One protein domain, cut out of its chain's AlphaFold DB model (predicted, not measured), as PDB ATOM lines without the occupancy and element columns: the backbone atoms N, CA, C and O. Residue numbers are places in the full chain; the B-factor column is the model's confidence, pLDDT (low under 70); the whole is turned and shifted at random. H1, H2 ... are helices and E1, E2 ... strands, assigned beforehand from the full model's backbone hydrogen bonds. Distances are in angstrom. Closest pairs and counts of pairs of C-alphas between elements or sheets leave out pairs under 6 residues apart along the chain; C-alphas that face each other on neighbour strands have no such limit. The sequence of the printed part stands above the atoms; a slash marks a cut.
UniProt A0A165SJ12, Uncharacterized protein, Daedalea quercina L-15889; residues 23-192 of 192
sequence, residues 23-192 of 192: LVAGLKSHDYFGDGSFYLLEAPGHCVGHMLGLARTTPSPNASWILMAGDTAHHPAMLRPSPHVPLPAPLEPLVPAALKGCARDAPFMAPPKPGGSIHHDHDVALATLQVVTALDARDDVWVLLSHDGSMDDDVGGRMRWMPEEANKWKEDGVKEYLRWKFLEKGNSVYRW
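AT A GLANCE: This is residues 23 to 192 of the 192 residues of an uncharacterized protein of Daedalea quercina L-15889 (UniProt A0A165SJ12). There is little regular structure: a strongly twisted five-stranded sheet has one long helix, H2, over one face, and loops beyond E5 reach H1 far off. The 170 printed residues run E1 E2 E3 E4 H1 H2 E5 H3, class mixed, under half in named elements. The sheet, E1 E2 E3 E4 E5, is mixed; the whole is compact, radius of gyration 16.1 A, spans 49 by 41 by 26 A.

IN THESE COORDINATES: Find C-alpha 27 at (168.869, 248.894, 212.844), beginning E1, residues 27 to 31; E2, 38 to 42, E3, 51 to 56, and E4, 65 to 68, follow. Then come H1, 89 to 94, H2, 122 to 136, 20.5 A long, E5, 141 to 144, and H3, 174 to 178.

HOW THE PARTS SIT: E1 to E4 form a meander, successive antiparallel neighbours; N 39 and O 54 are within hydrogen-bond range, 2.9 A. E4 and E5 are parallel: N 67 and O 142, 2.8 A. H2 is on the sheet at a height over the sheet of 10.2 A; its closest C-alphas to E5 are those of Asp 136 and Val 143, 5.6 A apart. H1 has 0 of 2 O i to N i+4 pairs within range, 2 of 3 i+3.

THE WHOLE: Links E4 to H1, H1 to H2 and E5 to H3 are long; residue 154 is under 70.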
ATOM      1  N   LEU A  23     170.807 243.143 215.097       97.56
ATOM      2  CA  LEU A  23     170.624 244.585 215.218       97.56
ATOM      3  C   LEU A  23     171.921 245.278 215.634       97.56
ATOM      4  O   LEU A  23     172.582 244.857 216.583       97.56
ATOM      5  N   VAL A  24     172.219 246.404 214.991       95.81
ATOM      6  CA  VAL A  24     173.236 247.361 215.434       95.81
ATOM      7  C   VAL A  24     172.543 248.690 215.691       95.81
ATOM      8  O   VAL A  24     171.924 249.257 214.797       95.81
ATOM      9  N   ALA A  25     172.605 249.165 216.937       93.62
ATOM     10  CA  ALA A  25     171.915 250.382 217.379       93.62
ATOM     11  C   ALA A  25     170.407 250.412 217.028       93.62
ATOM     12  O   ALA A  25     169.837 251.472 216.794       93.62
ATOM     13  N   GLY A  26     169.765 249.239 217.000       95.38
ATOM     14  CA  GLY A  26     168.345 249.088 216.668       95.38
ATOM     15  C   GLY A  26     168.035 248.958 215.172       95.38
ATOM     16  O   GLY A  26     166.888 248.683 214.836       95.38
ATOM     17  N   LEU A  27     169.027 249.092 214.288       97.44
ATOM     18  CA  LEU A  27     168.869 248.894 212.844       97.44
ATOM     19  C   LEU A  27     169.237 247.465 212.457       97.44
ATOM     20  O   LEU A  27     170.214 246.918 212.977       97.44
ATOM     21  N   LYS A  28     168.489 246.870 211.520       98.12
ATOM     22  CA  LYS A  28     168.848 245.562 210.968       98.12
ATOM     23  C   LYS A  28     170.191 245.661 210.266       98.12
ATOM     24  O   LYS A  28     170.441 246.604 209.524       98.12
ATOM     25  N   SER A  29     171.052 244.684 210.511       97.88
ATOM     26  CA  SER A  29     172.423 244.682 210.018       97.88
ATOM     27  C   SER A  29     172.726 243.444 209.186       97.88
ATOM     28  O   SER A  29     172.182 242.360 209.409       97.88
ATOM     29  N   HIS A  30     173.627 243.623 208.228       97.81
ATOM     30  CA  HIS A  30     174.192 242.571 207.403       97.81
ATOM     31  C   HIS A  30     175.716 242.721 207.395       97.81
ATOM     32  O   HIS A  30     176.226 243.759 206.977       97.81
ATOM     33  N   ASP A  31     176.436 241.711 207.883       97.38
ATOM     34  CA  ASP A  31     177.900 241.661 207.820       97.38
ATOM     35  C   ASP A  31     178.327 241.295 206.397       97.38
ATOM     36  O   ASP A  31     178.166 240.153 205.969       97.38
ATOM     37  N   TYR A  32     178.824 242.282 205.657       97.19
ATOM     38  CA  TYR A  32     179.074 242.151 204.223       97.19
ATOM     39  C   TYR A  32     180.260 241.227 203.915       97.19
ATOM     40  O   TYR A  32     180.238 240.500 202.924       97.19
ATOM     41  N   PHE A  33     181.297 241.244 204.761       96.75
ATOM     42  CA  PHE A  33     182.488 240.401 204.590       96.75
ATOM     43  C   PHE A  33     182.437 239.117 205.428       96.75
ATOM     44  O   PHE A  33     183.191 238.183 205.158       96.75
ATOM     45  N   GLY A  34     181.558 239.050 206.430       96.44
ATOM     46  CA  GLY A  34     181.419 237.899 207.324       96.44
ATOM     47  C   GLY A  34     182.508 237.801 208.402       96.44
ATOM     48  O   GLY A  34     182.594 236.785 209.091       96.44
ATOM     49  N   ASP A  35     183.351 238.826 208.546       96.38
ATOM     50  CA  ASP A  35     184.444 238.912 209.527       96.38
ATOM     51  C   ASP A  35     184.224 240.021 210.586       96.38
ATOM     52  O   ASP A  35     185.085 240.307 211.437       96.38
ATOM     53  N   GLY A  36     183.059 240.668 210.535       96.06
ATOM     54  CA  GLY A  36     182.662 241.777 211.389       96.06
ATOM     55  C   GLY A  36     183.442 243.071 211.169       96.06
ATOM     56  O   GLY A  36     183.508 243.899 212.082       96.06
ATOM     57  N   SER A  37     184.092 243.244 210.013       96.56
ATOM     58  CA  SER A  37     184.801 244.481 209.659       96.56
ATOM     59  C   SER A  37     183.904 245.531 209.000       96.56
ATOM     60  O   SER A  37     184.184 246.723 209.139       96.56
ATOM     61  N   PHE A  38     182.821 245.126 208.330       97.94
ATOM     62  CA  PHE A  38     181.928 246.046 207.627       97.94
ATOM     63  C   PHE A  38     180.477 245.565 207.641       97.94
ATOM     64  O   PHE A  38     180.161 244.488 207.135       97.94
ATOM     65  N   TYR A  39     179.588 246.402 208.172       98.31
ATOM     66  CA  TYR A  39     178.156 246.134 208.217       98.31
ATOM     67  C   TYR A  39     177.391 247.103 207.321       98.31
ATOM     68  O   TYR A  39     177.631 248.310 207.349       98.31
ATOM     69  N   LEU A  40     176.416 246.579 206.585       98.38
ATOM     70  CA  LEU A  40     175.341 247.363 205.989       98.38
ATOM     71  C   LEU A  40     174.180 247.425 206.981       98.38
ATOM     72  O   LEU A  40     173.814 246.396 207.551       98.38
ATOM     73  N   LEU A  41     173.615 248.611 207.196       98.44
ATOM     74  CA  LEU A  41     172.505 248.843 208.121       98.44
ATOM     75  C   LEU A  41     171.266 249.310 207.352       98.44
ATOM     76  O   LEU A  41     171.346 250.296 206.623       98.44
ATOM     77  N   GLU A  42     170.130 248.637 207.537       97.69
ATOM     78  CA  GLU A  42     168.834 249.032 206.974       97.69
ATOM     79  C   GLU A  42     168.363 250.326 207.647       97.69
ATOM     80  O   GLU A  42     168.086 250.342 208.847       97.69
ATOM     81  N   ALA A  43     168.295 251.419 206.886       97.19
ATOM     82  CA  ALA A  43     168.044 252.757 207.414       97.19
ATOM     83  C   ALA A  43     167.073 253.549 206.520       97.19
ATOM     84  O   ALA A  43     167.448 254.593 205.977       97.19
ATOM     85  N   PRO A  44     165.836 253.052 206.331       95.06
ATOM     86  CA  PRO A  44     164.867 253.631 205.413       95.06
ATOM     87  C   PRO A  44     164.407 255.024 205.861       95.06
ATOM     88  O   PRO A  44     164.733 255.517 206.945       95.06
ATOM     89  N   GLY A  45     163.621 255.666 205.000       92.88
ATOM     90  CA  GLY A  45     162.978 256.950 205.268       92.88
ATOM     91  C   GLY A  45     163.343 257.988 204.220       92.88
ATOM     92  O   GLY A  45     162.464 258.456 203.499       92.88
ATOM     93  N   HIS A  46     164.639 258.282 204.054       92.31
ATOM     94  CA  HIS A  46     165.112 259.127 202.950       92.31
ATOM     95  C   HIS A  46     164.654 258.548 201.601       92.31
ATOM     96  O   HIS A  46     163.947 259.200 200.835       92.31
ATOM     97  N   CYS A  47     164.962 257.273 201.366       92.69
ATOM     98  CA  CYS A  47     164.367 256.457 200.316       92.69
ATOM     99  C   CYS A  47     164.125 255.032 200.843       92.69
ATOM    100  O   CYS A  47     164.602 254.681 201.924       92.69
ATOM    101  N   VAL A  48     163.360 254.223 200.103       91.25
ATOM    102  CA  VAL A  48     162.967 252.862 200.527       91.25
ATOM    103  C   VAL A  48     164.186 251.980 200.811       91.25
ATOM    104  O   VAL A  48     164.217 251.298 201.825       91.25
ATOM    105  N   GLY A  49     165.201 252.035 199.946       91.31
ATOM    106  CA  GLY A  49     166.428 251.239 200.057       91.31
ATOM    107  C   GLY A  49     167.606 251.983 200.687       91.31
ATOM    108  O   GLY A  49     168.750 251.644 200.393       91.31
ATOM    109  N   HIS A  50     167.361 253.039 201.473       95.75
ATOM    110  CA  HIS A  50     168.450 253.772 202.119       95.75
ATOM    111  C   HIS A  50     169.141 252.882 203.165       95.75
ATOM    112  O   HIS A  50     168.491 252.226 203.982       95.75
ATOM    113  N   MET A  51     170.472 252.858 203.126       97.00
ATOM    114  CA  MET A  51     171.315 252.047 204.000       97.00
ATOM    115  C   MET A  51     172.507 252.861 204.491       97.00
ATOM    116  O   MET A  51     172.964 253.774 203.806       97.00
ATOM    117  N   LEU A  52     173.043 252.484 205.649       98.44
ATOM    118  CA  LEU A  52     174.289 253.038 206.183       98.44
ATOM    119  C   LEU A  52     175.403 251.996 206.079       98.44
ATOM    120  O   LEU A  52     175.149 250.798 206.199       98.44
ATOM    121  N   GLY A  53     176.640 252.456 205.916       98.50
ATOM    122  CA  GLY A  53     177.829 251.613 206.036       98.50
ATOM    123  C   GLY A  53     178.501 251.828 207.387       98.50
ATOM    124  O   GLY A  53     178.794 252.964 207.748       98.50
ATOM    125  N   LEU A  54     178.783 250.760 208.127       98.62
ATOM    126  CA  LEU A  54     179.489 250.810 209.405       98.62
ATOM    127  C   LEU A  54     180.792 250.010 209.312       98.62
ATOM    128  O   LEU A  54     180.783 248.781 209.338       98.62
ATOM    129  N   ALA A  55     181.911 250.723 209.215       98.38
ATOM    130  CA  ALA A  55     183.247 250.153 209.076       98.38
ATOM    131  C   ALA A  55     183.981 250.125 210.418       98.38
ATOM    132  O   ALA A  55     184.116 251.163 211.071       98.38
ATOM    133  N   ARG A  56     184.502 248.961 210.812       97.88
ATOM    134  CA  ARG A  56     185.403 248.820 211.960       97.88
ATOM    135  C   ARG A  56     186.793 249.298 211.571       97.88
ATOM    136  O   ARG A  56     187.403 248.752 210.657       97.88
ATOM    137  N   THR A  57     187.325 250.268 212.300       97.25
ATOM    138  CA  THR A  57     188.630 250.873 212.006       97.25
ATOM    139  C   THR A  57     189.759 250.392 212.911       97.25
ATOM    140  O   THR A  57     190.921 250.458 212.517       97.25
ATOM    141  N   THR A  58     189.461 249.848 214.094       96.88
ATOM    142  CA  THR A  58     190.479 249.256 214.980       96.88
ATOM    143  C   THR A  58     190.031 247.915 215.575       96.88
ATOM    144  O   THR A  58     188.832 247.632 215.634       96.88
ATOM    145  N   PRO A  59     190.971 247.059 216.024       94.00
ATOM    146  CA  PRO A  59     190.636 245.779 216.645       94.00
ATOM    147  C   PRO A  59     189.930 245.907 218.006       94.00
ATOM    148  O   PRO A  59     190.104 246.878 218.744       94.00
ATOM    149  N   SER A  60     189.192 244.859 218.376       91.19
ATOM    150  CA  SER A  60     188.622 244.667 219.716       91.19
ATOM    151  C   SER A  60     189.704 244.552 220.810       91.19
ATOM    152  O   SER A  60     190.821 244.120 220.519       91.19
ATOM    153  N   PRO A  61     189.389 244.870 222.085       91.75
ATOM    154  CA  PRO A  61     188.081 245.291 222.612       91.75
ATOM    155  C   PRO A  61     187.763 246.783 222.423       91.75
ATOM    156  O   PRO A  61     186.619 247.180 222.604       91.75
ATOM    157  N   ASN A  62     188.741 247.601 222.024       91.81
ATOM    158  CA  ASN A  62     188.596 249.055 221.885       91.81
ATOM    159  C   ASN A  62     188.391 249.462 220.417       91.81
ATOM    160  O   ASN A  62     189.078 250.353 219.904       91.81
ATOM    161  N   ALA A  63     187.477 248.770 219.739       96.06
ATOM    162  CA  ALA A  63     187.169 249.033 218.342       96.06
ATOM    163  C   ALA A  63     186.582 250.443 218.179       96.06
ATOM    164  O   ALA A  63     185.677 250.838 218.913       96.06
ATOM    165  N   SER A  64     187.094 251.191 217.211       98.12
ATOM    166  CA  SER A  64     186.499 252.414 216.693       98.12
ATOM    167  C   SER A  64     185.829 252.130 215.355       98.12
ATOM    168  O   SER A  64     186.132 251.132 214.694       98.12
ATOM    169  N   TRP A  65     184.906 253.004 214.969       98.50
ATOM    170  CA  TRP A  65     184.042 252.807 213.819       98.50
ATOM    171  C   TRP A  65     183.857 254.093 213.026       98.50
ATOM    172  O   TRP A  65     183.762 255.176 213.600       98.50
ATOM    173  N   ILE A  66     183.731 253.959 211.712       98.31
ATOM    174  CA  ILE A  66     183.237 255.020 210.836       98.31
ATOM    175  C   ILE A  66     181.842 254.619 210.365       98.31
ATOM    176  O   ILE A  66     181.667 253.546 209.785       98.31
ATOM    177  N   LEU A  67     180.858 255.480 210.613       98.69
ATOM    178  CA  LEU A  67     179.503 255.345 210.095       98.69
ATOM    179  C   LEU A  67     179.336 256.274 208.890       98.69
ATOM    180  O   LEU A  67     179.205 257.485 209.047       98.69
ATOM    181  N   MET A  68     179.294 255.701 207.693       98.31
ATOM    182  CA  MET A  68     178.845 256.375 206.475       98.31
ATOM    183  C   MET A  68     177.320 256.428 206.500       98.31
ATOM    184  O   MET A  68     176.647 255.467 206.131       98.31
ATOM    185  N   ALA A  69     176.781 257.539 206.999       98.00
ATOM    186  CA  ALA A  69     175.366 257.708 207.308       98.00
ATOM    187  C   ALA A  69     174.515 258.203 206.124       98.00
ATOM    188  O   ALA A  69     173.319 258.460 206.292       98.00
ATOM    189  N   GLY A  70     175.119 258.336 204.942       96.19
ATOM    190  CA  GLY A  70     174.413 258.700 203.720       96.19
ATOM    191  C   GLY A  70     173.632 260.008 203.866       96.19
ATOM    192  O   GLY A  70     174.113 260.982 204.457       96.19
ATOM    193  N   ASP A  71     172.394 259.981 203.383       95.31
ATOM    194  CA  ASP A  71     171.487 261.130 203.327       95.31
ATOM    195  C   ASP A  71     170.507 261.140 204.512       95.31
ATOM    196  O   ASP A  71     169.412 261.705 204.444       95.31
ATOM    197  N   THR A  72     170.908 260.538 205.640       95.75
ATOM    198  CA  THR A  72     170.149 260.626 206.900       95.75
ATOM    199  C   THR A  72     169.977 262.083 207.345       95.75
ATOM    200  O   THR A  72     168.940 262.464 207.886       95.75
ATOM    201  N   ALA A  73     170.994 262.912 207.103       94.88
ATOM    202  CA  ALA A  73     170.952 264.352 207.303       94.88
ATOM    203  C   ALA A  73     171.779 265.059 206.224       94.88
ATOM    204  O   ALA A  73     172.824 264.570 205.805       94.88
ATOM    205  N   HIS A  74     171.337 266.252 205.826       93.25
ATOM    206  CA  HIS A  74     172.014 267.057 204.800       93.25
ATOM    207  C   HIS A  74     172.916 268.147 205.395       93.25
ATOM    208  O   HIS A  74     173.574 268.877 204.660       93.25
ATOM    209  N   HIS A  75     172.910 268.299 206.721       95.00
ATOM    210  CA  HIS A  75     173.720 269.283 207.423       95.00
ATOM    211  C   HIS A  75     174.058 268.790 208.840       95.00
ATOM    212  O   HIS A  75     173.151 268.321 209.536       95.00
ATOM    213  N   PRO A  76     175.302 268.950 209.339       95.81
ATOM    214  CA  PRO A  76     175.700 268.481 210.676       95.81
ATOM    215  C   PRO A  76     174.863 269.067 211.813       95.81
ATOM    216  O   PRO A  76     174.627 268.427 212.835       95.81
ATOM    217  N   ALA A  77     174.360 270.283 211.616       96.50
ATOM    218  CA  ALA A  77     173.491 270.948 212.576       96.50
ATOM    219  C   ALA A  77     172.119 270.275 212.787       96.50
ATOM    220  O   ALA A  77     171.389 270.675 213.690       96.50
ATOM    221  N   MET A  78     171.757 269.285 211.962       96.12
ATOM    222  CA  MET A  78     170.591 268.423 212.197       96.12
ATOM    223  C   MET A  78     170.864 267.338 213.247       96.12
ATOM    224  O   MET A  78     169.924 266.788 213.809       96.12
ATOM    225  N   LEU A  79     172.140 267.042 213.513       97.06
ATOM    226  CA  LEU A  79     172.587 266.103 214.544       97.06
ATOM    227  C   LEU A  79     173.082 266.825 215.804       97.06
ATOM    228  O   LEU A  79     173.007 266.274 216.900       97.06
ATOM    229  N   ARG A  80     173.643 268.032 215.641       95.81
ATOM    230  CA  ARG A  80     174.412 268.729 216.680       95.81
ATOM    231  C   ARG A  80     173.951 270.183 216.868       95.81
ATOM    232  O   ARG A  80     173.708 270.874 215.876       95.81
ATOM    233  N   PRO A  81     173.929 270.704 218.106       97.56
ATOM    234  CA  PRO A  81     174.115 269.989 219.371       97.56
ATOM    235  C   PRO A  81     173.064 268.902 219.621       97.56
ATOM    236  O   PRO A  81     172.092 268.788 218.886       97.56
ATOM    237  N   SER A  82     173.253 268.091 220.654       96.94
ATOM    238  CA  SER A  82     172.259 267.101 221.079       96.94
ATOM    239  C   SER A  82     172.263 266.949 222.601       96.94
ATOM    240  O   SER A  82     173.211 267.405 223.249       96.94
ATOM    241  N   PRO A  83     171.267 266.267 223.197       94.75
ATOM    242  CA  PRO A  83     171.250 266.044 224.643       94.75
ATOM    243  C   PRO A  83     172.455 265.234 225.138       94.75
ATOM    244  O   PRO A  83     172.847 265.332 226.297       94.75
ATOM    245  N   HIS A  84     173.049 264.425 224.257       94.56
ATOM    246  CA  HIS A  84     174.223 263.609 224.561       94.56
ATOM    247  C   HIS A  84     175.541 264.357 224.326       94.56
ATOM    248  O   HIS A  84     176.545 264.039 224.958       94.56
ATOM    249  N   VAL A  85     175.542 265.345 223.425       96.25
ATOM    250  CA  VAL A  85     176.702 266.184 223.101       96.25
ATOM    251  C   VAL A  85     176.242 267.642 222.980       96.25
ATOM    252  O   VAL A  85     175.998 268.131 221.869       96.25
ATOM    253  N   PRO A  86     176.098 268.352 224.112       97.56
ATOM    254  CA  PRO A  86     175.749 269.764 224.092       97.56
ATOM    255  C   PRO A  86     176.900 270.607 223.526       97.56
ATOM    256  O   PRO A  86     178.055 270.175 223.488       97.56
ATOM    257  N   LEU A  87     176.592 271.836 223.109       98.00
ATOM    258  CA  LEU A  87     177.591 272.802 222.672       98.00
ATOM    259  C   LEU A  87     178.541 273.124 223.840       98.00
ATOM    260  O   LEU A  87     178.090 273.584 224.893       98.00
ATOM    261  N   PRO A  88     179.862 272.952 223.667       97.06
ATOM    262  CA  PRO A  88     180.839 273.381 224.656       97.06
ATOM    263  C   PRO A  88     180.822 274.903 224.845       97.06
ATOM    264  O   PRO A  88     180.864 275.651 223.871       97.06
ATOM    265  N   ALA A  89     180.876 275.371 226.096       96.75
ATOM    266  CA  ALA A  89     180.907 276.802 226.421       96.75
ATOM    267  C   ALA A  89     181.994 277.615 225.674       96.75
ATOM    268  O   ALA A  89     181.699 278.736 225.258       96.75
ATOM    269  N   PRO A  90     183.216 277.091 225.423       97.19
ATOM    270  CA  PRO A  90     184.220 277.810 224.631       97.19
ATOM    271  C   PRO A  90     183.816 278.092 223.177       97.19
ATOM    272  O   PRO A  90     184.407 278.969 222.553       97.19
ATOM    273  N   LEU A  91     182.832 277.367 222.634       96.25
ATOM    274  CA  LEU A  91     182.337 277.554 221.268       96.25
ATOM    275  C   LEU A  91     181.139 278.506 221.189       96.25
ATOM    276  O   LEU A  91     180.721 278.855 220.089       96.25
ATOM    277  N   GLU A  92     180.613 278.983 222.322       95.69
ATOM    278  CA  GLU A  92     179.509 279.954 222.353       95.69
ATOM    279  C   GLU A  92     179.792 281.224 221.516       95.69
ATOM    280  O   GLU A  92     178.896 281.667 220.798       95.69
ATOM    281  N   PRO A  93     181.019 281.795 221.496       95.94
ATOM    282  CA  PRO A  93     181.330 282.939 220.634       95.94
ATOM    283  C   PRO A  93     181.265 282.646 219.127       95.94
ATOM    284  O   PRO A  93     181.153 283.589 218.344       95.94
ATOM    285  N   LEU A  94     181.348 281.373 218.718       94.94
ATOM    286  CA  LEU A  94     181.226 280.960 217.316       94.94
ATOM    287  C   LEU A  94     179.767 280.796 216.881       94.94
ATOM    288  O   LEU A  94     179.510 280.685 215.687       94.94
ATOM    289  N   VAL A  95     178.806 280.789 217.815       95.81
ATOM    290  CA  VAL A  95     177.390 280.613 217.482       95.81
ATOM    291  C   VAL A  95     176.898 281.808 216.649       95.81
ATOM    292  O   VAL A  95     176.906 282.949 217.131       95.81
ATOM    293  N   PRO A  96     176.425 281.570 215.411       93.88
ATOM    294  CA  PRO A  96     175.871 282.603 214.545       93.88
ATOM    295  C   PRO A  96     174.740 283.381 215.216       93.88
ATOM    296  O   PRO A  96     173.955 282.835 215.992       93.88
ATOM    297  N   ALA A  97     174.591 284.657 214.853       93.94
ATOM    298  CA  ALA A  97     173.535 285.513 215.400       93.94
ATOM    299  C   ALA A  97     172.129 284.903 215.232       93.94
ATOM    300  O   ALA A  97     171.326 284.982 216.161       93.94
ATOM    301  N   ALA A  98     171.872 284.239 214.098       93.38
ATOM    302  CA  ALA A  98     170.612 283.555 213.799       93.38
ATOM    303  C   ALA A  98     170.277 282.411 214.777       93.38
ATOM    304  O   ALA A  98     169.108 282.103 214.980       93.38
ATOM    305  N   LEU A  99     171.287 281.818 215.423       94.75
ATOM    306  CA  LEU A  99     171.145 280.663 216.315       94.75
ATOM    307  C   LEU A  99     171.226 281.017 217.803       94.75
ATOM    308  O   LEU A  99     171.126 280.138 218.664       94.75
ATOM    309  N   LYS A 100     171.389 282.298 218.153       92.12
ATOM    310  CA  LYS A 100     171.572 282.701 219.557       92.12
ATOM    311  C   LYS A 100     170.420 282.272 220.464       92.12
ATOM    312  O   LYS A 100     170.685 281.944 221.615       92.12
ATOM    313  N   GLY A 101     169.190 282.233 219.945       93.00
ATOM    314  CA  GLY A 101     167.998 281.789 220.678       93.00
ATOM    315  C   GLY A 101     167.771 280.272 220.709       93.00
ATOM    316  O   GLY A 101     166.851 279.825 221.386       93.00
ATOM    317  N   CYS A 102     168.563 279.482 219.981       95.06
ATOM    318  CA  CYS A 102     168.425 278.026 219.957       95.06
ATOM    319  C   CYS A 102     168.956 277.387 221.247       95.06
ATOM    320  O   CYS A 102     169.867 277.909 221.890       95.06
ATOM    321  N   ALA A 103     168.438 276.212 221.600       95.50
ATOM    322  CA  ALA A 103     168.990 275.426 222.698       95.50
ATOM    323  C   ALA A 103     170.431 274.973 222.387       95.50
ATOM    324  O   ALA A 103     170.825 274.879 221.225       95.50
ATOM    325  N   ARG A 104     171.234 274.728 223.427       97.38
ATOM    326  CA  ARG A 104     172.629 274.262 223.293       97.38
ATOM    327  C   ARG A 104     172.773 272.754 223.465       97.38
ATOM    328  O   ARG A 104     173.867 272.233 223.328       97.38
ATOM    329  N   ASP A 105     171.677 272.065 223.725       97.12
ATOM    330  CA  ASP A 105     171.542 270.625 223.930       97.12
ATOM    331  C   ASP A 105     170.500 270.016 222.973       97.12
ATOM    332  O   ASP A 105     170.003 268.918 223.195       97.12
ATOM    333  N   ALA A 106     170.176 270.715 221.884       96.38
ATOM    334  CA  ALA A 106     169.325 270.216 220.811       96.38
ATOM    335  C   ALA A 106     169.863 270.674 219.445       96.38
ATOM    336  O   ALA A 106     170.572 271.687 219.394       96.38
ATOM    337  N   PRO A 107     169.525 269.968 218.346       96.62
ATOM    338  CA  PRO A 107     170.025 270.313 217.023       96.62
ATOM    339  C   PRO A 107     169.676 271.749 216.637       96.62
ATOM    340  O   PRO A 107     168.544 272.199 216.830       96.62
ATOM    341  N   PHE A 108     170.638 272.475 216.064       96.50
ATOM    342  CA  PHE A 108     170.395 273.844 215.600       96.50
ATOM    343  C   PHE A 108     169.501 273.898 214.359       96.50
ATOM    344  O   PHE A 108     168.851 274.915 214.115       96.50
ATOM    345  N   MET A 109     169.450 272.817 213.583       94.25
ATOM    346  CA  MET A 109     168.584 272.691 212.419       94.25
ATOM    347  C   MET A 109     167.530 271.621 212.676       94.25
ATOM    348  O   MET A 109     167.842 270.443 212.837       94.25
ATOM    349  N   ALA A 110     166.267 272.035 212.687       90.12
ATOM    350  CA  ALA A 110     165.164 271.092 212.732       90.12
ATOM    351  C   ALA A 110     165.069 270.325 211.401       90.12
ATOM    352  O   ALA A 110     165.307 270.909 210.337       90.12
ATOM    353  N   PRO A 111     164.668 269.045 211.429       86.81
ATOM    354  CA  PRO A 111     164.302 268.346 210.210       86.81
ATOM    355  C   PRO A 111     163.117 269.054 209.525       86.81
ATOM    356  O   PRO A 111     162.329 269.733 210.197       86.81
ATOM    357  N   PRO A 112     162.959 268.908 208.196       84.44
ATOM    358  CA  PRO A 112     161.814 269.470 207.487       84.44
ATOM    359  C   PRO A 112     160.499 268.992 208.108       84.44
ATOM    360  O   PRO A 112     160.443 267.910 208.681       84.44
ATOM    361  N   LYS A 113     159.422 269.770 207.990       85.62
ATOM    362  CA  LYS A 113     158.082 269.305 208.392       85.62
ATOM    363  C   LYS A 113     157.592 268.198 207.440       85.62
ATOM    364  O   LYS A 113     158.055 268.167 206.297       85.62
ATOM    365  N   PRO A 114     156.621 267.357 207.848       82.06
ATOM    366  CA  PRO A 114     155.953 266.442 206.926       82.06
ATOM    367  C   PRO A 114     155.469 267.179 205.665       82.06
ATOM    368  O   PRO A 114     154.887 268.260 205.760       82.06
ATOM    369  N   GLY A 115     155.770 266.632 204.482       77.69
ATOM    370  CA  GLY A 115     155.481 267.259 203.181       77.69
ATOM    371  C   GLY A 115     156.443 268.381 202.752       77.69
ATOM    372  O   GLY A 115     156.326 268.889 201.642       77.69
ATOM    373  N   GLY A 116     157.401 268.761 203.604       77.38
ATOM    374  CA  GLY A 116     158.460 269.733 203.306       77.38
ATOM    375  C   GLY A 116     159.798 269.109 202.897       77.38
ATOM    376  O   GLY A 116     160.764 269.839 202.688       77.38
ATOM    377  N   SER A 117     159.876 267.779 202.810       78.69
ATOM    378  CA  SER A 117     161.060 267.025 202.379       78.69
ATOM    379  C   SER A 117     160.755 266.143 201.177       78.69
ATOM    380  O   SER A 117     159.618 265.730 200.980       78.69
ATOM    381  N   ILE A 118     161.806 265.760 200.456       79.56
ATOM    382  CA  ILE A 118     161.769 264.725 199.411       79.56
ATOM    383  C   ILE A 118     161.919 263.297 199.964       79.56
ATOM    384  O   ILE A 118     162.084 262.359 199.189       79.56
ATOM    385  N   HIS A 119     161.902 263.129 201.291       86.12
ATOM    386  CA  HIS A 119     161.970 261.816 201.927       86.12
ATOM    387  C   HIS A 119     160.762 260.971 201.521       86.12
ATOM    388  O   HIS A 119     159.636 261.468 201.514       86.12
ATOM    389  N   HIS A 120     161.006 259.698 201.222       86.75
ATOM    390  CA  HIS A 120     159.947 258.738 200.927       86.75
ATOM    391  C   HIS A 120     158.985 258.567 202.111       86.75
ATOM    392  O   HIS A 120     157.773 258.539 201.921       86.75
ATOM    393  N   ASP A 121     159.525 258.472 203.328       91.12
ATOM    394  CA  ASP A 121     158.754 258.396 204.566       91.12
ATOM    395  C   ASP A 121     159.403 259.286 205.629       91.12
ATOM    396  O   ASP A 121     160.560 259.102 206.015       91.12
ATOM    397  N   HIS A 122     158.656 260.300 206.065       91.38
ATOM    398  CA  HIS A 122     159.155 261.328 206.968       91.38
ATOM    399  C   HIS A 122     159.380 260.805 208.390       91.38
ATOM    400  O   HIS A 122     160.453 261.036 208.947       91.38
ATOM    401  N   ASP A 123     158.422 260.064 208.947       93.12
ATOM    402  CA  ASP A 123     158.500 259.570 210.325       93.12
ATOM    403  C   ASP A 123     159.591 258.503 210.453       93.12
ATOM    404  O   ASP A 123     160.374 258.508 211.407       93.12
ATOM    405  N   VAL A 124     159.715 257.636 209.445       95.00
ATOM    406  CA  VAL A 124     160.789 256.639 209.389       95.00
ATOM    407  C   VAL A 124     162.157 257.318 209.231       95.00
ATOM    408  O   VAL A 124     163.106 256.943 209.919       95.00
ATOM    409  N   ALA A 125     162.267 258.371 208.409       95.00
ATOM    410  CA  ALA A 125     163.513 259.136 208.287       95.00
ATOM    411  C   ALA A 125     163.915 259.798 209.614       95.00
ATOM    412  O   ALA A 125     165.098 259.827 209.955       95.00
ATOM    413  N   LEU A 126     162.945 260.307 210.382       94.75
ATOM    414  CA  LEU A 126     163.199 260.863 211.710       94.75
ATOM    415  C   LEU A 126     163.679 259.804 212.705       94.75
ATOM    416  O   LEU A 126     164.598 260.081 213.476       94.75
ATOM    417  N   ALA A 127     163.104 258.602 212.679       95.75
ATOM    418  CA  ALA A 127     163.567 257.497 213.515       95.75
ATOM    419  C   ALA A 127     165.023 257.118 213.181       95.75
ATOM    420  O   ALA A 127     165.859 257.006 214.081       95.75
ATOM    421  N   THR A 128     165.364 257.026 211.892       96.81
ATOM    422  CA  THR A 128     166.744 256.810 211.429       96.81
ATOM    423  C   THR A 128     167.681 257.937 211.890       96.81
ATOM    424  O   THR A 128     168.766 257.672 212.413       96.81
ATOM    425  N   LEU A 129     167.256 259.202 211.785       96.88
ATOM    426  CA  LEU A 129     168.025 260.367 212.238       96.88
ATOM    427  C   LEU A 129     168.336 260.324 213.741       96.88
ATOM    428  O   LEU A 129     169.438 260.691 214.156       96.88
ATOM    429  N   GLN A 130     167.393 259.860 214.562       96.38
ATOM    430  CA  GLN A 130     167.596 259.704 216.004       96.38
ATOM    431  C   GLN A 130     168.657 258.646 216.321       96.38
ATOM    432  O   GLN A 130     169.524 258.893 217.162       96.38
ATOM    433  N   VAL A 131     168.646 257.509 215.616       97.56
ATOM    434  CA  VAL A 131     169.691 256.482 215.757       97.56
ATOM    435  C   VAL A 131     171.059 257.053 215.387       97.56
ATOM    436  O   VAL A 131     172.017 256.904 216.147       97.56
ATOM    437  N   VAL A 132     171.152 257.763 214.259       98.06
ATOM    438  CA  VAL A 132     172.414 258.377 213.818       98.06
ATOM    439  C   VAL A 132     172.883 259.456 214.791       98.06
ATOM    440  O   VAL A 132     174.073 259.527 215.070       98.06
ATOM    441  N   THR A 133     171.977 260.234 215.387       97.62
ATOM    442  CA  THR A 133     172.316 261.230 216.421       97.62
ATOM    443  C   THR A 133     172.873 260.565 217.686       97.62
ATOM    444  O   THR A 133     173.837 261.051 218.276       97.62
ATOM    445  N   ALA A 134     172.306 259.427 218.100       97.25
ATOM    446  CA  ALA A 134     172.812 258.662 219.238       97.25
ATOM    447  C   ALA A 134     174.192 258.040 218.951       97.25
ATOM    448  O   ALA A 134     175.068 258.052 219.816       97.25
ATOM    449  N   LEU A 135     174.414 257.530 217.735       97.88
ATOM    450  CA  LEU A 135     175.722 257.028 217.301       97.88
ATOM    451  C   LEU A 135     176.756 258.151 217.194       97.88
ATOM    452  O   LEU A 135     177.885 257.991 217.650       97.88
ATOM    453  N   ASP A 136     176.356 259.309 216.674       98.00
ATOM    454  CA  ASP A 136     177.196 260.498 216.581       98.00
ATOM    455  C   ASP A 136     177.684 260.994 217.946       98.00
ATOM    456  O   ASP A 136     178.773 261.557 218.061       98.00
ATOM    457  N   ALA A 137     176.935 260.721 219.010       97.25
ATOM    458  CA  ALA A 137     177.353 261.061 220.359       97.25
ATOM    459  C   ALA A 137     178.506 260.197 220.895       97.25
ATOM    460  O   ALA A 137     179.202 260.619 221.817       97.25
ATOM    461  N   ARG A 138     178.735 258.999 220.342       97.69
ATOM    462  CA  ARG A 138     179.724 258.053 220.876       97.69
ATOM    463  C   ARG A 138     181.152 258.412 220.484       97.69
ATOM    464  O   ARG A 138     181.448 258.578 219.308       97.69
ATOM    465  N   ASP A 139     182.090 258.414 221.422       96.88
ATOM    466  CA  ASP A 139     183.496 258.744 221.124       96.88
ATOM    467  C   ASP A 139     184.226 257.693 220.270       96.88
ATOM    468  O   ASP A 139     185.340 257.914 219.806       96.88
ATOM    469  N   ASP A 140     183.659 256.504 220.083       97.56
ATOM    470  CA  ASP A 140     184.200 255.440 219.234       97.56
ATOM    471  C   ASP A 140     183.518 255.325 217.866       97.56
ATOM    472  O   ASP A 140     183.889 254.437 217.109       97.56
ATOM    473  N   VAL A 141     182.588 256.222 217.517       98.38
ATOM    474  CA  VAL A 141     181.936 256.248 216.199       98.38
ATOM    475  C   VAL A 141     182.103 257.619 215.560       98.38
ATOM    476  O   VAL A 141     181.638 258.618 216.103       98.38
ATOM    477  N   TRP A 142     182.721 257.693 214.389       97.69
ATOM    478  CA  TRP A 142     182.753 258.906 213.579       97.69
ATOM    479  C   TRP A 142     181.692 258.839 212.482       97.69
ATOM    480  O   TRP A 142     181.744 257.973 211.613       97.69
ATOM    481  N   VAL A 143     180.710 259.740 212.545       98.06
ATOM    482  CA  VAL A 143     179.623 259.831 211.564       98.06
ATOM    483  C   VAL A 143     180.026 260.741 210.407       98.06
ATOM    484  O   VAL A 143     180.415 261.889 210.625       98.06
ATOM    485  N   LEU A 144     179.882 260.218 209.191       96.19
ATOM    486  CA  LEU A 144     180.078 260.898 207.915       96.19
ATOM    487  C   LEU A 144     178.732 261.016 207.197       96.19
ATOM    488  O   LEU A 144     178.114 259.999 206.880       96.19
ATOM    489  N   LEU A 145     178.281 262.240 206.929       96.88
ATOM    490  CA  LEU A 145     177.102 262.500 206.095       96.88
ATOM    491  C   LEU A 145     177.546 262.770 204.656       96.88
ATOM    492  O   LEU A 145     178.583 263.404 204.459       96.88
ATOM    493  N   SER A 146     176.748 262.377 203.657       94.44
ATOM    494  CA  SER A 146     177.085 262.602 202.236       94.44
ATOM    495  C   SER A 146     177.299 264.078 201.888       94.44
ATOM    496  O   SER A 146     178.016 264.403 200.947       94.44
ATOM    497  N   HIS A 147     176.639 264.972 202.629       92.56
ATOM    498  CA  HIS A 147     176.610 266.411 202.370       92.56
ATOM    499  C   HIS A 147     177.280 267.241 203.473       92.56
ATOM    500  O   HIS A 147     177.056 268.449 203.566       92.56
ATOM    501  N   ASP A 148     178.096 266.609 204.320       92.75
ATOM    502  CA  ASP A 148     178.910 267.330 205.296       92.75
ATOM    503  C   ASP A 148     180.200 267.860 204.656       92.75
ATOM    504  O   ASP A 148     181.258 267.239 204.723       92.75
ATOM    505  N   GLY A 149     180.107 269.052 204.071       90.00
ATOM    506  CA  GLY A 149     181.255 269.776 203.524       90.00
ATOM    507  C   GLY A 149     182.210 270.352 204.577       90.00
ATOM    508  O   GLY A 149     183.163 271.041 204.219       90.00
ATOM    509  N   SER A 150     182.017 270.085 205.879       89.12
ATOM    510  CA  SER A 150     182.972 270.544 206.903       89.12
ATOM    511  C   SER A 150     184.379 269.974 206.714       89.12
ATOM    512  O   SER A 150     185.346 270.536 207.230       89.12
ATOM    513  N   MET A 151     184.472 268.888 205.946       85.75
ATOM    514  CA  MET A 151     185.690 268.188 205.556       85.75
ATOM    515  C   MET A 151     186.319 268.700 204.254       85.75
ATOM    516  O   MET A 151     187.440 268.300 203.951       85.75
ATOM    517  N   ASP A 152     185.619 269.544 203.490       83.12
ATOM    518  CA  ASP A 152     186.078 270.010 202.171       83.12
ATOM    519  C   ASP A 152     187.148 271.110 202.280       83.12
ATOM    520  O   ASP A 152     187.970 271.277 201.377       83.12
ATOM    521  N   ASP A 153     187.148 271.855 203.388       76.06
ATOM    522  CA  ASP A 153     188.130 272.903 203.681       76.06
ATOM    523  C   ASP A 153     189.311 272.366 204.504       76.06
ATOM    524  O   ASP A 153     189.414 271.172 204.770       76.06
ATOM    525  N   ASP A 154     190.228 273.243 204.933       69.19
ATOM    526  CA  ASP A 154     191.408 272.845 205.708       69.19
ATOM    527  C   ASP A 154     191.048 272.077 206.999       69.19
ATOM    528  O   ASP A 154     190.742 272.612 208.073       69.19
ATOM    529  N   VAL A 155     191.169 270.760 206.887       71.06
ATOM    530  CA  VAL A 155     191.065 269.762 207.951       71.06
ATOM    531  C   VAL A 155     192.281 269.739 208.891       71.06
ATOM    532  O   VAL A 155     192.447 268.820 209.697       71.06
ATOM    533  N   GLY A 156     193.165 270.738 208.803       71.69
ATOM    534  CA  GLY A 156     194.327 270.918 209.667       71.69
ATOM    535  C   GLY A 156     195.319 269.762 209.574       71.69
ATOM    536  O   GLY A 156     195.903 269.387 210.591       71.69
ATOM    537  N   GLY A 157     195.425 269.142 208.393       77.44
ATOM    538  CA  GLY A 157     196.268 267.969 208.134       77.44
ATOM    539  C   GLY A 157     195.844 266.678 208.847       77.44
ATOM    540  O   GLY A 157     196.619 265.729 208.860       77.44
ATOM    541  N   ARG A 158     194.652 266.631 209.466       82.44
ATOM    542  CA  ARG A 158     194.161 265.444 210.197       82.44
ATOM    543  C   ARG A 158     193.410 264.457 209.310       82.44
ATOM    544  O   ARG A 158     193.377 263.270 209.616       82.44
ATOM    545  N   MET A 159     192.781 264.943 208.240       84.44
ATOM    546  CA  MET A 159     192.089 264.071 207.295       84.44
ATOM    547  C   MET A 159     193.095 263.304 206.454       84.44
ATOM    548  O   MET A 159     194.054 263.876 205.937       84.44
ATOM    549  N   ARG A 160     192.805 262.024 206.267       86.31
ATOM    550  CA  ARG A 160     193.550 261.134 205.389       86.31
ATOM    551  C   ARG A 160     192.708 260.893 204.149       86.31
ATOM    552  O   ARG A 160     191.565 260.451 204.256       86.31
ATOM    553  N   TRP A 161     193.257 261.227 202.991       85.88
ATOM    554  CA  TRP A 161     192.590 261.051 201.703       85.88
ATOM    555  C   TRP A 161     193.105 259.798 201.013       85.88
ATOM    556  O   TRP A 161     194.225 259.361 201.273       85.88
ATOM    557  N   MET A 162     192.313 259.238 200.097       88.44
ATOM    558  CA  MET A 162     192.771 258.113 199.281       88.44
ATOM    559  C   MET A 162     194.136 258.440 198.643       88.44
ATOM    560  O   MET A 162     194.282 259.517 198.061       88.44
ATOM    561  N   PRO A 163     195.126 257.533 198.718       93.00
ATOM    562  CA  PRO A 163     195.016 256.113 199.082       93.00
ATOM    563  C   PRO A 163     195.259 255.774 200.571       93.00
ATOM    564  O   PRO A 163     195.432 254.603 200.896       93.00
ATOM    565  N   GLU A 164     195.325 256.751 201.473       91.50
ATOM    566  CA  GLU A 164     195.616 256.514 202.891       91.50
ATOM    567  C   GLU A 164     194.448 255.863 203.655       91.50
ATOM    568  O   GLU A 164     193.274 256.080 203.357       91.50
ATOM    569  N   GLU A 165     194.774 255.087 204.694       92.44
ATOM    570  CA  GLU A 165     193.787 254.460 205.578       92.44
ATOM    571  C   GLU A 165     193.225 255.450 206.606       92.44
ATOM    572  O   GLU A 165     193.976 256.084 207.355       92.44
ATOM    573  N   ALA A 166     191.898 255.487 206.746       92.50
ATOM    574  CA  ALA A 166     191.203 256.295 207.750       92.50
ATOM    575  C   ALA A 166     191.207 255.673 209.166       92.50
ATOM    576  O   ALA A 166     190.630 256.238 210.094       92.50
ATOM    577  N   ASN A 167     191.849 254.514 209.369       94.12
ATOM    578  CA  ASN A 167     191.712 253.699 210.582       94.12
ATOM    579  C   ASN A 167     192.080 254.420 211.893       94.12
ATOM    580  O   ASN A 167     191.539 254.114 212.957       94.12
ATOM    581  N   LYS A 168     192.987 255.399 211.816       92.69
ATOM    582  CA  LYS A 168     193.490 256.170 212.962       92.69
ATOM    583  C   LYS A 168     192.721 257.461 213.242       92.69
ATOM    584  O   LYS A 168     193.156 258.234 214.088       92.69
ATOM    585  N   TRP A 169     191.562 257.678 212.612       95.19
ATOM    586  CA  TRP A 169     190.762 258.901 212.780       95.19
ATOM    587  C   TRP A 169     190.561 259.311 214.248       95.19
ATOM    588  O   TRP A 169     190.566 260.497 214.568       95.19
ATOM    589  N   LYS A 170     190.396 258.326 215.142       95.62
ATOM    590  CA  LYS A 170     190.168 258.553 216.572       95.62
ATOM    591  C   LYS A 170     191.441 258.976 217.305       95.62
ATOM    592  O   LYS A 170     191.387 259.872 218.137       95.62
ATOM    593  N   GLU A 171     192.569 258.334 217.007       93.62
ATOM    594  CA  GLU A 171     193.883 258.693 217.564       93.62
ATOM    595  C   GLU A 171     194.300 260.097 217.101       93.62
ATOM    596  O   GLU A 171     194.768 260.905 217.897       93.62
ATOM    597  N   ASP A 172     194.033 260.405 215.832       92.75
ATOM    598  CA  ASP A 172     194.369 261.679 215.197       92.75
ATOM    599  C   ASP A 172     193.404 262.826 215.583       92.75
ATOM    600  O   ASP A 172     193.607 263.981 215.194       92.75
ATOM    601  N   GLY A 173     192.345 262.533 216.350       93.88
ATOM    602  CA  GLY A 173     191.361 263.517 216.810       93.88
ATOM    603  C   GLY A 173     190.512 264.125 215.687       93.88
ATOM    604  O   GLY A 173     190.098 265.285 215.776       93.88
ATOM    605  N   VAL A 174     190.297 263.380 214.596       94.19
ATOM    606  CA  VAL A 174     189.587 263.856 213.397       94.19
ATOM    607  C   VAL A 174     188.149 264.238 213.738       94.19
ATOM    608  O   VAL A 174     187.698 265.332 213.396       94.19
ATOM    609  N   LYS A 175     187.439 263.367 214.463       94.88
ATOM    610  CA  LYS A 175     186.045 263.605 214.852       94.88
ATOM    611  C   LYS A 175     185.921 264.864 215.703       94.88
ATOM    612  O   LYS A 175     185.040 265.680 215.456       94.88
ATOM    613  N   GLU A 176     186.772 265.017 216.711       93.56
ATOM    614  CA  GLU A 176     186.761 266.137 217.656       93.56
ATOM    615  C   GLU A 176     187.030 267.456 216.937       93.56
ATOM    616  O   GLU A 176     186.342 268.444 217.190       93.56
ATOM    617  N   TYR A 177     187.989 267.444 216.008       92.25
ATOM    618  CA  TYR A 177     188.337 268.600 215.195       92.25
ATOM    619  C   TYR A 177     187.183 269.031 214.281       92.25
ATOM    620  O   TYR A 177     186.874 270.218 214.214       92.25
ATOM    621  N   LEU A 178     186.531 268.079 213.605       93.19
ATOM    622  CA  LEU A 178     185.457 268.357 212.644       93.19
ATOM    623  C   LEU A 178     184.111 268.667 213.301       93.19
ATOM    624  O   LEU A 178     183.279 269.349 212.703       93.19
ATOM    625  N   ARG A 179     183.886 268.187 214.534       94.62
ATOM    626  CA  ARG A 179     182.563 268.125 215.181       94.62
ATOM    627  C   ARG A 179     181.755 269.419 215.073       94.62
ATOM    628  O   ARG A 179     180.540 269.360 214.877       94.62
ATOM    629  N   TRP A 180     182.437 270.557 215.195       95.44
ATOM    630  CA  TRP A 180     181.850 271.894 215.272       95.44
ATOM    631  C   TRP A 180     182.279 272.833 214.140       95.44
ATOM    632  O   TRP A 180     181.961 274.019 214.184       95.44
ATOM    633  N   LYS A 181     182.963 272.322 213.108       93.69
ATOM    634  CA  LYS A 181     183.463 273.135 211.986       93.69
ATOM    635  C   LYS A 181     182.371 273.874 211.222       93.69
ATOM    636  O   LYS A 181     182.613 274.956 210.706       93.69
ATOM    637  N   PHE A 182     181.143 273.369 211.255       94.12
ATOM    638  CA  PHE A 182     179.978 274.037 210.678       94.12
ATOM    639  C   PHE A 182     179.577 275.362 211.370       94.12
ATOM    640  O   PHE A 182     178.717 276.090 210.866       94.12
ATOM    641  N   LEU A 183     180.178 275.688 212.521       95.06
ATOM    642  CA  LEU A 183     180.052 276.989 213.191       95.06
ATOM    643  C   LEU A 183     181.186 277.957 212.823       95.06
ATOM    644  O   LEU A 183     181.093 279.148 213.114       95.06
ATOM    645  N   GLU A 184     182.261 277.486 212.189       92.94
ATOM    646  CA  GLU A 184     183.396 278.334 211.831       92.94
ATOM    647  C   GLU A 184     183.092 279.155 210.578       92.94
ATOM    648  O   GLU A 184     182.840 278.630 209.491       92.94
ATOM    649  N   LYS A 185     183.147 280.482 210.715       91.38
ATOM    650  CA  LYS A 185     182.973 281.392 209.584       91.38
ATOM    651  C   LYS A 185     184.064 281.145 208.539       91.38
ATOM    652  O   LYS A 185     185.246 281.271 208.841       91.38
ATOM    653  N   GLY A 186     183.645 280.897 207.300       89.38
ATOM    654  CA  GLY A 186     184.542 280.618 206.176       89.38
ATOM    655  C   GLY A 186     184.624 279.140 205.806       89.38
ATOM    656  O   GLY A 186     185.131 278.844 204.734       89.38
ATOM    657  N   ASN A 187     184.082 278.242 206.634       91.94
ATOM    658  CA  ASN A 187     183.868 276.856 206.243       91.94
ATOM    659  C   ASN A 187     182.671 276.742 205.271       91.94
ATOM    660  O   ASN A 187     181.686 277.473 205.405       91.94
ATOM    661  N   SER A 188     182.732 275.830 204.303       88.50
ATOM    662  CA  SER A 188     181.770 275.642 203.210       88.50
ATOM    663  C   SER A 188     180.351 275.296 203.687       88.50
ATOM    664  O   SER A 188     179.359 275.611 203.012       88.50
ATOM    665  N   VAL A 189     180.233 274.693 204.876       91.56
ATOM    666  CA  VAL A 189     178.945 274.391 205.518       91.56
ATOM    667  C   VAL A 189     178.453 275.502 206.446       91.56
ATOM    668  O   VAL A 189     177.361 275.396 206.989       91.56
ATOM    669  N   TYR A 190     179.180 276.612 206.603       92.00
ATOM    670  CA  TYR A 190     178.667 277.778 207.326       92.00
ATOM    671  C   TYR A 190     177.517 278.428 206.528       92.00
ATOM    672  O   TYR A 190     177.740 279.232 205.621       92.00
ATOM    673  N   ARG A 191     176.267 278.067 206.847       83.69
ATOM    674  CA  ARG A 191     175.050 278.504 206.133       83.69
ATOM    675  C   ARG A 191     174.002 279.067 207.096       83.69
ATOM    676  O   ARG A 191     172.935 278.481 207.276       83.69
ATOM    677  N   TRP A 192     174.332 280.197 207.716       87.06
ATOM    678  CA  TRP A 192     173.532 280.862 208.752       87.06
ATOM    679  C   TRP A 192     173.243 282.322 208.426       87.06
ATOM    680  O   TRP A 192     174.131 282.972 207.828       87.06
TER     681      TRP A 192